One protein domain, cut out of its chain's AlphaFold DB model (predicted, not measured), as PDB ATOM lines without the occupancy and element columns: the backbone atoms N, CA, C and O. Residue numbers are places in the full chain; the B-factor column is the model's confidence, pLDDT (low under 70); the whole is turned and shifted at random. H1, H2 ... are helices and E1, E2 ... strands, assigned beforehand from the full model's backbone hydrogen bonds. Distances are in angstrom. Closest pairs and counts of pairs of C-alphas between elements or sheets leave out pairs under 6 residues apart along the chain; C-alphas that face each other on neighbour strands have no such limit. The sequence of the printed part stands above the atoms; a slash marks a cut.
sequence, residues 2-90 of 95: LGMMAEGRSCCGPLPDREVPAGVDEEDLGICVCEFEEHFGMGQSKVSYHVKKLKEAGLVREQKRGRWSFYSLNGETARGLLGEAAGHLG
ATOM      1  N   LEU A   2     212.227 139.870 190.630       79.06
ATOM      2  CA  LEU A   2     212.754 140.724 189.546       79.06
ATOM      3  C   LEU A   2     214.286 140.683 189.395       79.06
ATOM      4  O   LEU A   2     214.757 140.616 188.271       79.06
ATOM      5  N   GLY A   3     215.050 140.656 190.498       78.00
ATOM      6  CA  GLY A   3     216.517 140.512 190.443       78.00
ATOM      7  C   GLY A   3     216.954 139.223 189.742       78.00
ATOM      8  O   GLY A   3     217.721 139.269 188.792       78.00
ATOM      9  N   MET A   4     216.319 138.101 190.091       78.31
ATOM     10  CA  MET A   4     216.538 136.807 189.438       78.31
ATOM     11  C   MET A   4     216.294 136.892 187.919       78.31
ATOM     12  O   MET A   4     217.124 136.454 187.133       78.31
ATOM     13  N   MET A   5     215.193 137.528 187.497       79.50
ATOM     14  CA  MET A   5     214.866 137.744 186.078       79.50
ATOM     15  C   MET A   5     215.817 138.722 185.363       79.50
ATOM     16  O   MET A   5     215.902 138.676 184.140       79.50
ATOM     17  N   ALA A   6     216.486 139.614 186.101       73.31
ATOM     18  CA  ALA A   6     217.468 140.568 185.581       73.31
ATOM     19  C   ALA A   6     218.859 139.939 185.411       73.31
ATOM     20  O   ALA A   6     219.584 140.297 184.491       73.31
ATOM     21  N   GLU A   7     219.211 138.993 186.283       69.12
ATOM     22  CA  GLU A   7     220.472 138.243 186.236       69.12
ATOM     23  C   GLU A   7     220.526 137.227 185.085       69.12
ATOM     24  O   GLU A   7     221.593 136.687 184.818       69.12
ATOM     25  N   GLY A   8     219.400 136.972 184.402       61.38
ATOM     26  CA  GLY A   8     219.355 136.176 183.177       61.38
ATOM     27  C   GLY A   8     219.905 134.763 183.364       61.38
ATOM     28  O   GLY A   8     220.986 134.443 182.885       61.38
ATOM     29  N   ARG A   9     219.155 133.886 184.036       58.53
ATOM     30  CA  ARG A   9     219.481 132.452 184.071       58.53
ATOM     31  C   ARG A   9     218.598 131.716 183.070       58.53
ATOM     32  O   ARG A   9     217.381 131.748 183.198       58.53
ATOM     33  N   SER A  10     219.204 131.072 182.075       59.94
ATOM     34  CA  SER A  10     218.564 130.103 181.175       59.94
ATOM     35  C   SER A  10     218.943 128.683 181.603       59.94
ATOM     36  O   SER A  10     219.558 127.928 180.859       59.94
ATOM     37  N   CYS A  11     218.627 128.299 182.838       52.47
ATOM     38  CA  CYS A  11     219.166 127.066 183.424       52.47
ATOM     39  C   CYS A  11     218.124 125.971 183.638       52.47
ATOM     40  O   CYS A  11     218.217 125.206 184.592       52.47
ATOM     41  N   CYS A  12     217.172 125.792 182.722       50.12
ATOM     42  CA  CYS A  12     216.488 124.503 182.687       50.12
ATOM     43  C   CYS A  12     217.435 123.432 182.114       50.12
ATOM     44  O   CYS A  12     217.352 123.083 180.942       50.12
ATOM     45  N   GLY A  13     218.330 122.915 182.954       49.84
ATOM     46  CA  GLY A  13     219.067 121.671 182.752       49.84
ATOM     47  C   GLY A  13     219.816 121.272 184.031       49.84
ATOM     48  O   GLY A  13     220.536 122.117 184.556       49.84
ATOM     49  N   PRO A  14     219.724 120.028 184.552       45.28
ATOM     50  CA  PRO A  14     218.772 118.944 184.320       45.28
ATOM     51  C   PRO A  14     217.847 118.775 185.544       45.28
ATOM     52  O   PRO A  14     218.263 118.274 186.587       45.28
ATOM     53  N   LEU A  15     216.565 119.123 185.421       46.91
ATOM     54  CA  LEU A  15     215.565 118.466 186.266       46.91
ATOM     55  C   LEU A  15     215.274 117.110 185.600       46.91
ATOM     56  O   LEU A  15     214.822 117.116 184.454       46.91
ATOM     57  N   PRO A  16     215.548 115.972 186.262       47.91
ATOM     58  CA  PRO A  16     215.610 114.647 185.631       47.91
ATOM     59  C   PRO A  16     214.310 114.179 184.949       47.91
ATOM     60  O   PRO A  16     214.364 113.272 184.128       47.91
ATOM     61  N   ASP A  17     213.176 114.835 185.213       54.66
ATOM     62  CA  ASP A  17     211.852 114.437 184.712       54.66
ATOM     63  C   ASP A  17     211.168 115.474 183.800       54.66
ATOM     64  O   ASP A  17     209.980 115.349 183.490       54.66
ATOM     65  N   ARG A  18     211.849 116.559 183.409       53.81
ATOM     66  CA  ARG A  18     211.215 117.646 182.642       53.81
ATOM     67  C   ARG A  18     211.993 117.905 181.359       53.81
ATOM     68  O   ARG A  18     213.025 118.561 181.382       53.81
ATOM     69  N   GLU A  19     211.462 117.410 180.241       55.22
ATOM     70  CA  GLU A  19     211.924 117.656 178.864       55.22
ATOM     71  C   GLU A  19     211.757 119.142 178.485       55.22
ATOM     72  O   GLU A  19     210.872 119.541 177.720       55.22
ATOM     73  N   VAL A  20     212.552 120.008 179.105       55.69
ATOM     74  CA  VAL A  20     212.574 121.440 178.822       55.69
ATOM     75  C   VAL A  20     213.633 121.689 177.746       55.69
ATOM     76  O   VAL A  20     214.777 121.278 177.934       55.69
ATOM     77  N   PRO A  21     213.300 122.351 176.625       55.75
ATOM     78  CA  PRO A  21     214.296 122.686 175.617       55.75
ATOM     79  C   PRO A  21     215.318 123.676 176.195       55.75
ATOM     80  O   PRO A  21     214.934 124.703 176.763       55.75
ATOM     81  N   ALA A  22     216.606 123.361 176.045       54.62
ATOM     82  CA  ALA A  22     217.695 124.274 176.377       54.62
ATOM     83  C   ALA A  22     217.560 125.569 175.555       54.62
ATOM     84  O   ALA A  22     217.154 125.528 174.392       54.62
ATOM     85  N   GLY A  23     217.859 126.719 176.167       54.94
ATOM     86  CA  GLY A  23     217.938 127.988 175.438       54.94
ATOM     87  C   GLY A  23     219.043 127.900 174.388       54.94
ATOM     88  O   GLY A  23     220.158 127.504 174.719       54.94
ATOM     89  N   VAL A  24     218.707 128.200 173.135       48.62
ATOM     90  CA  VAL A  24     219.604 128.037 171.981       48.62
ATOM     91  C   VAL A  24     220.419 129.298 171.671       48.62
ATOM     92  O   VAL A  24     221.446 129.174 171.015       48.62
ATOM     93  N   ASP A  25     220.044 130.460 172.227       51.19
ATOM     94  CA  ASP A  25     220.678 131.765 171.975       51.19
ATOM     95  C   ASP A  25     220.676 132.689 173.225       51.19
ATOM     96  O   ASP A  25     219.862 132.528 174.139       51.19
ATOM     97  N   GLU A  26     221.568 133.692 173.273       51.25
ATOM     98  CA  GLU A  26     221.679 134.709 174.351       51.25
ATOM     99  C   GLU A  26     220.446 135.635 174.450       51.25
ATOM    100  O   GLU A  26     220.153 136.200 175.501       51.25
ATOM    101  N   GLU A  27     219.673 135.765 173.370       51.44
ATOM    102  CA  GLU A  27     218.406 136.515 173.350       51.44
ATOM    103  C   GLU A  27     217.238 135.707 173.947       51.44
ATOM    104  O   GLU A  27     216.184 136.254 174.274       51.44
ATOM    105  N   ASP A  28     217.459 134.409 174.170       56.66
ATOM    106  CA  ASP A  28     216.540 133.446 174.763       56.66
ATOM    107  C   ASP A  28     216.800 133.262 176.285       56.66
ATOM    108  O   ASP A  28     216.532 132.206 176.881       56.66
ATOM    109  N   LEU A  29     217.291 134.298 176.968       65.75
ATOM    110  CA  LEU A  29     217.455 134.304 178.424       65.75
ATOM    111  C   LEU A  29     216.109 134.552 179.125       65.75
ATOM    112  O   LEU A  29     215.465 135.587 178.957       65.75
ATOM    113  N   GLY A  30     215.675 133.596 179.944       75.06
ATOM    114  CA  GLY A  30     214.447 133.699 180.727       75.06
ATOM    115  C   GLY A  30     214.323 132.564 181.736       75.06
ATOM    116  O   GLY A  30     214.901 131.497 181.551       75.06
ATOM    117  N   ILE A  31     213.541 132.797 182.788       80.38
ATOM    118  CA  ILE A  31     213.402 131.904 183.941       80.38
ATOM    119  C   ILE A  31     212.077 131.152 183.884       80.38
ATOM    120  O   ILE A  31     211.020 131.737 183.627       80.38
ATOM    121  N   CYS A  32     212.116 129.852 184.166       81.50
ATOM    122  CA  CYS A  32     210.914 129.031 184.247       81.50
ATOM    123  C   CYS A  32     210.227 129.146 185.618       81.50
ATOM    124  O   CYS A  32     210.863 129.350 186.650       81.50
ATOM    125  N   VAL A  33     208.911 128.912 185.654       82.00
ATOM    126  CA  VAL A  33     208.122 128.840 186.902       82.00
ATOM    127  C   VAL A  33     208.713 127.847 187.909       82.00
ATOM    128  O   VAL A  33     208.665 128.105 189.108       82.00
ATOM    129  N   CYS A  34     209.294 126.741 187.437       78.56
ATOM    130  CA  CYS A  34     209.895 125.725 188.301       78.56
ATOM    131  C   CYS A  34     211.098 126.250 189.102       78.56
ATOM    132  O   CYS A  34     211.245 125.888 190.262       78.56
ATOM    133  N   GLU A  35     211.916 127.137 188.529       78.25
ATOM    134  CA  GLU A  35     213.059 127.718 189.247       78.25
ATOM    135  C   GLU A  35     212.608 128.717 190.312       78.25
ATOM    136  O   GLU A  35     213.208 128.821 191.378       78.25
ATOM    137  N   PHE A  36     211.517 129.443 190.059       82.00
ATOM    138  CA  PHE A  36     210.921 130.288 191.088       82.00
ATOM    139  C   PHE A  36     210.364 129.462 192.248       82.00
ATOM    140  O   PHE A  36     210.475 129.882 193.395       82.00
ATOM    141  N   GLU A  37     209.769 128.305 191.964       82.62
ATOM    142  CA  GLU A  37     209.294 127.396 193.005       82.62
ATOM    143  C   GLU A  37     210.451 126.883 193.871       82.62
ATOM    144  O   GLU A  37     210.359 126.955 195.095       82.62
ATOM    145  N   GLU A  38     211.559 126.467 193.254       81.88
ATOM    146  CA  GLU A  38     212.759 126.011 193.961       81.88
ATOM    147  C   GLU A  38     213.421 127.133 194.776       81.88
ATOM    148  O   GLU A  38     213.698 126.963 195.962       81.88
ATOM    149  N   HIS A  39     213.617 128.309 194.175       82.81
ATOM    150  CA  HIS A  39     214.309 129.420 194.825       82.81
ATOM    151  C   HIS A  39     213.486 130.073 195.944       82.81
ATOM    152  O   HIS A  39     214.036 130.477 196.967       82.81
ATOM    153  N   PHE A  40     212.166 130.206 195.763       83.12
ATOM    154  CA  PHE A  40     211.290 130.859 196.743       83.12
ATOM    155  C   PHE A  40     210.591 129.875 197.694       83.12
ATOM    156  O   PHE A  40     209.924 130.326 198.627       83.12
ATOM    157  N   GLY A  41     210.695 128.560 197.473       82.50
ATOM    158  CA  GLY A  41     209.965 127.547 198.245       82.50
ATOM    159  C   GLY A  41     208.441 127.700 198.144       82.50
ATOM    160  O   GLY A  41     207.705 127.368 199.074       82.50
ATOM    161  N   MET A  42     207.952 128.283 197.045       85.00
ATOM    162  CA  MET A  42     206.540 128.609 196.839       85.00
ATOM    163  C   MET A  42     205.928 127.697 195.786       85.00
ATOM    164  O   MET A  42     206.464 127.574 194.694       85.00
ATOM    165  N   GLY A  43     204.741 127.152 196.060       85.06
ATOM    166  CA  GLY A  43     204.038 126.329 195.076       85.06
ATOM    167  C   GLY A  43     203.753 127.065 193.758       85.06
ATOM    168  O   GLY A  43     203.434 128.261 193.746       85.06
ATOM    169  N   GLN A  44     203.792 126.308 192.661       79.06
ATOM    170  CA  GLN A  44     203.621 126.743 191.269       79.06
ATOM    171  C   GLN A  44     202.461 127.737 191.042       79.06
ATOM    172  O   GLN A  44     202.624 128.731 190.331       79.06
ATOM    173  N   SER A  45     201.312 127.546 191.702       86.62
ATOM    174  CA  SER A  45     200.149 128.441 191.575       86.62
ATOM    175  C   SER A  45     200.392 129.846 192.138       86.62
ATOM    176  O   SER A  45     199.941 130.829 191.550       86.62
ATOM    177  N   LYS A  46     201.122 129.964 193.257       88.62
ATOM    178  CA  LYS A  46     201.464 131.266 193.858       88.62
ATOM    179  C   LYS A  46     202.474 132.004 192.990       88.62
ATOM    180  O   LYS A  46     202.297 133.188 192.713       88.62
ATOM    181  N   VAL A  47     203.488 131.292 192.505       88.69
ATOM    182  CA  VAL A  47     204.467 131.848 191.565       88.69
ATOM    183  C   VAL A  47     203.767 132.355 190.304       88.69
ATOM    184  O   VAL A  47     203.952 133.510 189.925       88.69
ATOM    185  N   SER A  48     202.915 131.531 189.686       87.00
ATOM    186  CA  SER A  48     202.178 131.901 188.474       87.00
ATOM    187  C   SER A  48     201.322 133.156 188.680       87.00
ATOM    188  O   SER A  48     201.320 134.043 187.827       87.00
ATOM    189  N   TYR A  49     200.667 133.287 189.840       90.62
ATOM    190  CA  TYR A  49     199.918 134.492 190.199       90.62
ATOM    191  C   TYR A  49     200.799 135.753 190.210       90.62
ATOM    192  O   TYR A  49     200.447 136.754 189.581       90.62
ATOM    193  N   HIS A  50     201.956 135.708 190.876       90.81
ATOM    194  CA  HIS A  50     202.870 136.854 190.945       90.81
ATOM    195  C   HIS A  50     203.457 137.213 189.580       90.81
ATOM    196  O   HIS A  50     203.468 138.383 189.202       90.81
ATOM    197  N   VAL A  51     203.887 136.217 188.807       89.25
ATOM    198  CA  VAL A  51     204.440 136.440 187.468       89.25
ATOM    199  C   VAL A  51     203.383 137.019 186.526       89.25
ATOM    200  O   VAL A  51     203.669 137.961 185.790       89.25
ATOM    201  N   LYS A  52     202.134 136.539 186.598       90.75
ATOM    202  CA  LYS A  52     201.016 137.115 185.841       90.75
ATOM    203  C   LYS A  52     200.802 138.588 186.189       90.75
ATOM    204  O   LYS A  52     200.633 139.392 185.281       90.75
ATOM    205  N   LYS A  53     200.862 138.956 187.472       92.19
ATOM    206  CA  LYS A  53     200.745 140.358 187.901       92.19
ATOM    207  C   LYS A  53     201.879 141.233 187.369       92.19
ATOM    208  O   LYS A  53     201.623 142.335 186.895       92.19
ATOM    209  N   LEU A  54     203.112 140.733 187.391       90.25
ATOM    210  CA  LEU A  54     204.263 141.447 186.832       90.25
ATOM    211  C   LEU A  54     204.168 141.604 185.307       90.25
ATOM    212  O   LEU A  54     204.542 142.647 184.772       90.25
ATOM    213  N   LYS A  55     203.620 140.600 184.613       90.31
ATOM    214  CA  LYS A  55     203.325 140.658 183.177       90.31
ATOM    215  C   LYS A  55     202.215 141.664 182.860       90.31
ATOM    216  O   LYS A  55     202.362 142.448 181.931       90.31
ATOM    217  N   GLU A  56     201.127 141.670 183.635       91.44
ATOM    218  CA  GLU A  56     200.039 142.658 183.523       91.44
ATOM    219  C   GLU A  56     200.558 144.094 183.714       91.44
ATOM    220  O   GLU A  56     200.100 145.003 183.032       91.44
ATOM    221  N   ALA A  57     201.553 144.287 184.584       89.50
ATOM    222  CA  ALA A  57     202.227 145.570 184.789       89.50
ATOM    223  C   ALA A  57     203.274 145.917 183.706       89.50
ATOM    224  O   ALA A  57     203.929 146.950 183.800       89.50
ATOM    225  N   GLY A  58     203.491 145.051 182.709       89.69
ATOM    226  CA  GLY A  58     204.479 145.253 181.645       89.69
ATOM    227  C   GLY A  58     205.943 145.101 182.079       89.69
ATOM    228  O   GLY A  58     206.838 145.265 181.254       89.69
ATOM    229  N   LEU A  59     206.209 144.749 183.342       88.75
ATOM    230  CA  LEU A  59     207.560 144.625 183.904       88.75
ATOM    231  C   LEU A  59     208.275 143.340 183.491       88.75
ATOM    232  O   LEU A  59     209.492 143.242 183.627       88.75
ATOM    233  N   VAL A  60     207.535 142.343 183.013       89.62
ATOM    234  CA  VAL A  60     208.059 141.024 182.655       89.62
ATOM    235  C   VAL A  60     207.535 140.622 181.287       89.62
ATOM    236  O   VAL A  60     206.354 140.801 180.982       89.62
ATOM    237  N   ARG A  61     208.417 140.049 180.471       88.25
ATOM    238  CA  ARG A  61     208.097 139.447 179.178       88.25
ATOM    239  C   ARG A  61     207.956 137.943 179.351       88.25
ATOM    240  O   ARG A  61     208.647 137.335 180.162       88.25
ATOM    241  N   GLU A  62     207.034 137.357 178.601       88.12
ATOM    242  CA  GLU A  62     206.827 135.912 178.560       88.12
ATOM    243  C   GLU A  62     207.183 135.408 177.170       88.12
ATOM    244  O   GLU A  62     206.654 135.908 176.176       88.12
ATOM    245  N   GLN A  63     208.012 134.375 177.119       84.44
ATOM    246  CA  GLN A  63     208.330 133.655 175.905       84.44
ATOM    247  C   GLN A  63     207.938 132.191 176.067       84.44
ATOM    248  O   GLN A  63     208.339 131.510 177.014       84.44
ATOM    249  N   LYS A  64     207.116 131.696 175.143       82.50
ATOM    250  CA  LYS A  64     206.680 130.300 175.150       82.50
ATOM    251  C   LYS A  64     207.619 129.463 174.295       82.50
ATOM    252  O   LYS A  64     207.824 129.775 173.127       82.50
ATOM    253  N   ARG A  65     208.133 128.374 174.865       78.81
ATOM    254  CA  ARG A  65     208.940 127.362 174.172       78.81
ATOM    255  C   ARG A  65     208.262 126.006 174.334       78.81
ATOM    256  O   ARG A  65     208.388 125.337 175.362       78.81
ATOM    257  N   GLY A  66     207.458 125.631 173.340       79.19
ATOM    258  CA  GLY A  66     206.595 124.451 173.417       79.19
ATOM    259  C   GLY A  66     205.571 124.574 174.550       79.19
ATOM    260  O   GLY A  66     204.774 125.511 174.574       79.19
ATOM    261  N   ARG A  67     205.600 123.637 175.506       76.38
ATOM    262  CA  ARG A  67     204.726 123.656 176.697       76.38
ATOM    263  C   ARG A  67     205.217 124.606 177.795       76.38
ATOM    264  O   ARG A  67     204.481 124.887 178.741       76.38
ATOM    265  N   TRP A  68     206.454 125.081 177.705       79.38
ATOM    266  CA  TRP A  68     207.107 125.826 178.773       79.38
ATOM    267  C   TRP A  68     206.975 127.327 178.551       79.38
ATOM    268  O   TRP A  68     207.053 127.812 177.424       79.38
ATOM    269  N   SER A  69     206.759 128.065 179.637       82.75
ATOM    270  CA  SER A  69     206.770 129.529 179.629       82.75
ATOM    271  C   SER A  69     207.990 130.008 180.401       82.75
ATOM    272  O   SER A  69     208.213 129.588 181.539       82.75
ATOM    273  N   PHE A  70     208.771 130.859 179.750       83.81
ATOM    274  CA  PHE A  70     209.966 131.488 180.282       83.81
ATOM    275  C   PHE A  70     209.697 132.973 180.474       83.81
ATOM    276  O   PHE A  70     209.055 133.606 179.634       83.81
ATOM    277  N   TYR A  71     210.172 133.518 181.587       86.12
ATOM    278  CA  TYR A  71     209.911 134.891 181.987       86.12
ATOM    279  C   TYR A  71     211.209 135.665 182.141       86.12
ATOM    280  O   TYR A  71     212.111 135.236 182.861       86.12
ATOM    281  N   SER A  72     211.288 136.823 181.500       86.31
ATOM    282  CA  SER A  72     212.445 137.716 181.558       86.31
ATOM    283  C   SER A  72     212.020 139.128 181.931       86.31
ATOM    284  O   SER A  72     210.867 139.524 181.736       86.31
ATOM    285  N   LEU A  73     212.932 139.903 182.517       87.69
ATOM    286  CA  LEU A  73     212.627 141.279 182.885       87.69
ATOM    287  C   LEU A  73     212.455 142.135 181.622       87.69
ATOM    288  O   LEU A  73     213.294 142.128 180.722       87.69
ATOM    289  N   ASN A  74     211.395 142.936 181.575       88.75
ATOM    290  CA  ASN A  74     211.289 144.016 180.608       88.75
ATOM    291  C   ASN A  74     212.179 145.178 181.069       88.75
ATOM    292  O   ASN A  74     211.730 146.063 181.798       88.75
ATOM    293  N   GLY A  75     213.450 145.153 180.667       83.50
ATOM    294  CA  GLY A  75     214.440 146.144 181.097       83.50
ATOM    295  C   GLY A  75     214.055 147.590 180.774       83.50
ATOM    296  O   GLY A  75     214.369 148.484 181.552       83.50
ATOM    297  N   GLU A  76     213.330 147.825 179.680       86.62
ATOM    298  CA  GLU A  76     212.866 149.160 179.291       86.62
ATOM    299  C   GLU A  76     211.816 149.693 180.272       86.62
ATOM    300  O   GLU A  76     212.008 150.745 180.882       86.62
ATOM    301  N   THR A  77     210.744 148.929 180.501       87.62
ATOM    302  CA  THR A  77     209.685 149.313 181.445       87.62
ATOM    303  C   THR A  77     210.206 149.381 182.879       87.62
ATOM    304  O   THR A  77     209.862 150.303 183.614       87.62
ATOM    305  N   ALA A  78     211.073 148.445 183.278       86.62
ATOM    306  CA  ALA A  78     211.686 148.455 184.600       86.62
ATOM    307  C   ALA A  78     212.572 149.690 184.809       86.62
ATOM    308  O   ALA A  78     212.486 150.320 185.861       86.62
ATOM    309  N   ARG A  79     213.385 150.072 183.813       86.56
ATOM    310  CA  ARG A  79     214.217 151.280 183.876       86.56
ATOM    311  C   ARG A  79     213.364 152.544 183.953       86.56
ATOM    312  O   ARG A  79     213.666 153.399 184.775       86.56
ATOM    313  N   GLY A  80     212.296 152.639 183.159       86.69
ATOM    314  CA  GLY A  80     211.356 153.763 183.224       86.69
ATOM    315  C   GLY A  80     210.745 153.919 184.618       86.69
ATOM    316  O   GLY A  80     210.911 154.959 185.250       86.69
ATOM    317  N   LEU A  81     210.149 152.841 185.145       86.88
ATOM    318  CA  LEU A  81     209.521 152.844 186.469       86.88
ATOM    319  C   LEU A  81     210.517 153.182 187.587       86.88
ATOM    320  O   LEU A  81     210.199 153.955 188.490       86.88
ATOM    321  N   LEU A  82     211.716 152.594 187.547       85.81
ATOM    322  CA  LEU A  82     212.758 152.871 188.535       85.81
ATOM    323  C   LEU A  82     213.262 154.311 188.433       85.81
ATOM    324  O   LEU A  82     213.503 154.914 189.472       85.81
ATOM    325  N   GLY A  83     213.372 154.876 187.229       85.12
ATOM    326  CA  GLY A  83     213.740 156.279 187.024       85.12
ATOM    327  C   GLY A  83     212.703 157.245 187.598       85.12
ATOM    328  O   GLY A  83     213.053 158.161 188.343       85.12
ATOM    329  N   GLU A  84     211.416 157.006 187.331       85.62
ATOM    330  CA  GLU A  84     210.318 157.798 187.906       85.62
ATOM    331  C   GLU A  84     210.301 157.702 189.438       85.62
ATOM    332  O   GLU A  84     210.276 158.717 190.141       85.62
ATOM    333  N   ALA A  85     210.387 156.483 189.979       86.56
ATOM    334  CA  ALA A  85     210.418 156.256 191.419       86.56
ATOM    335  C   ALA A  85     211.654 156.886 192.081       86.56
ATOM    336  O   ALA A  85     211.540 157.492 193.147       86.56
ATOM    337  N   ALA A  86     212.827 156.788 191.453       85.75
ATOM    338  CA  ALA A  86     214.062 157.400 191.935       85.75
ATOM    339  C   ALA A  86     213.939 158.930 192.017       85.75
ATOM    340  O   ALA A  86     214.352 159.519 193.019       85.75
ATOM    341  N   GLY A  87     213.283 159.555 191.032       85.25
ATOM    342  CA  GLY A  87     212.961 160.983 191.045       85.25
ATOM    343  C   GLY A  87     212.109 161.400 192.250       85.25
ATOM    344  O   GLY A  87     212.397 162.416 192.884       85.25
ATOM    345  N   HIS A  88     211.114 160.593 192.627       86.62
ATOM    346  CA  HIS A  88     210.273 160.854 193.802       86.62
ATOM    347  C   HIS A  88     210.971 160.583 195.138       86.62
ATOM    348  O   HIS A  88     210.695 161.257 196.129       86.62
ATOM    349  N   LEU A  89     211.871 159.601 195.174       85.69
ATOM    350  CA  LEU A  89     212.599 159.206 196.380       85.69
ATOM    351  C   LEU A  89     213.875 160.032 196.614       85.69
ATOM    352  O   LEU A  89     214.561 159.824 197.612       85.69
ATOM    353  N   GLY A  90     214.217 160.957 195.707       82.94
ATOM    354  CA  GLY A  90     215.459 161.732 195.772       82.94
ATOM    355  C   GLY A  90     216.719 160.876 195.591       82.94
ATOM    356  O   GLY A  90     217.818 161.306 195.949       82.94
TER     357      GLY A  90
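This is residues 2 to 90 of the 95 residues of the protein "Transcriptional regulator" of Actinobacteria bacterium (UniProt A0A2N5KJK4). A small body is built on a hairpin of two strands, E1 and E2, with H3 packing on it through residues 51 to 55, H2 set crosswise to the first residues of H3, and H1 next to E2. From the hairpin H4 leads away as an arm, of which residues 82 to 90 stick out, while residues 7 to 32 make a wide loop with no named element. The printed part has 89 residues, in the order H1, H2, H3, E1, E2, H4, with an antiparallel sheet E1 - E2 and a mixed class of helices and strands. It is only just compact, close to loose, with a radius of gyration of the C-alphas of 14.1 A, and elongated, spanning 48 by 29 by 19 A.

H1 is residues 2 to 6, 6.2 A long, from C-alpha 2 at (212.754, 140.724, 189.546). H2 is residues 33 to 40, 10.5 A, and H3 residues 44 to 56, 18.1 A. E1 is residues 60 to 65, 16.1 A, and E2 residues 68 to 73, 16.9 A. H4 is residues 75 to 89, 20.2 A, ending with C-alpha 89 at (212.599, 159.206, 196.380).

E1 and E2 form a hairpin, antiparallel at 153 degrees, with N 61 and O 72 at 2.8 A, within hydrogen-bond range. Residues 31 to 32 pair antiparallel with residues 70 to 71 of E2. The closest C-alphas of H3 and E1, Leu 54 and Val 60, are 5.7 A apart. H2 and H3 touch, H3 with residues 44 to 48 alone, about perpendicular at 74 degrees; their closest C-alphas, Glu 37 and Gln 44, are 6.0 A apart. The closest C-alphas of H1 and E2, Met 5 and Ser 72, are 5.1 A apart. H1 and H4 are close but not clearly touching, with Ala 6 and Gly 75 their closest C-alphas at 7.8 A. H3 and H4 are apart. In H1, H2, H3 and H4 every O i to N i+4 pair is within hydrogen-bond range.

The C-alphas farthest apart, Asp 17 and Gly 90, are 48.7 A apart. The printed part has no cut, and the link from H1 to H2 is long. Residues 7 to 29 have pLDDT under 70.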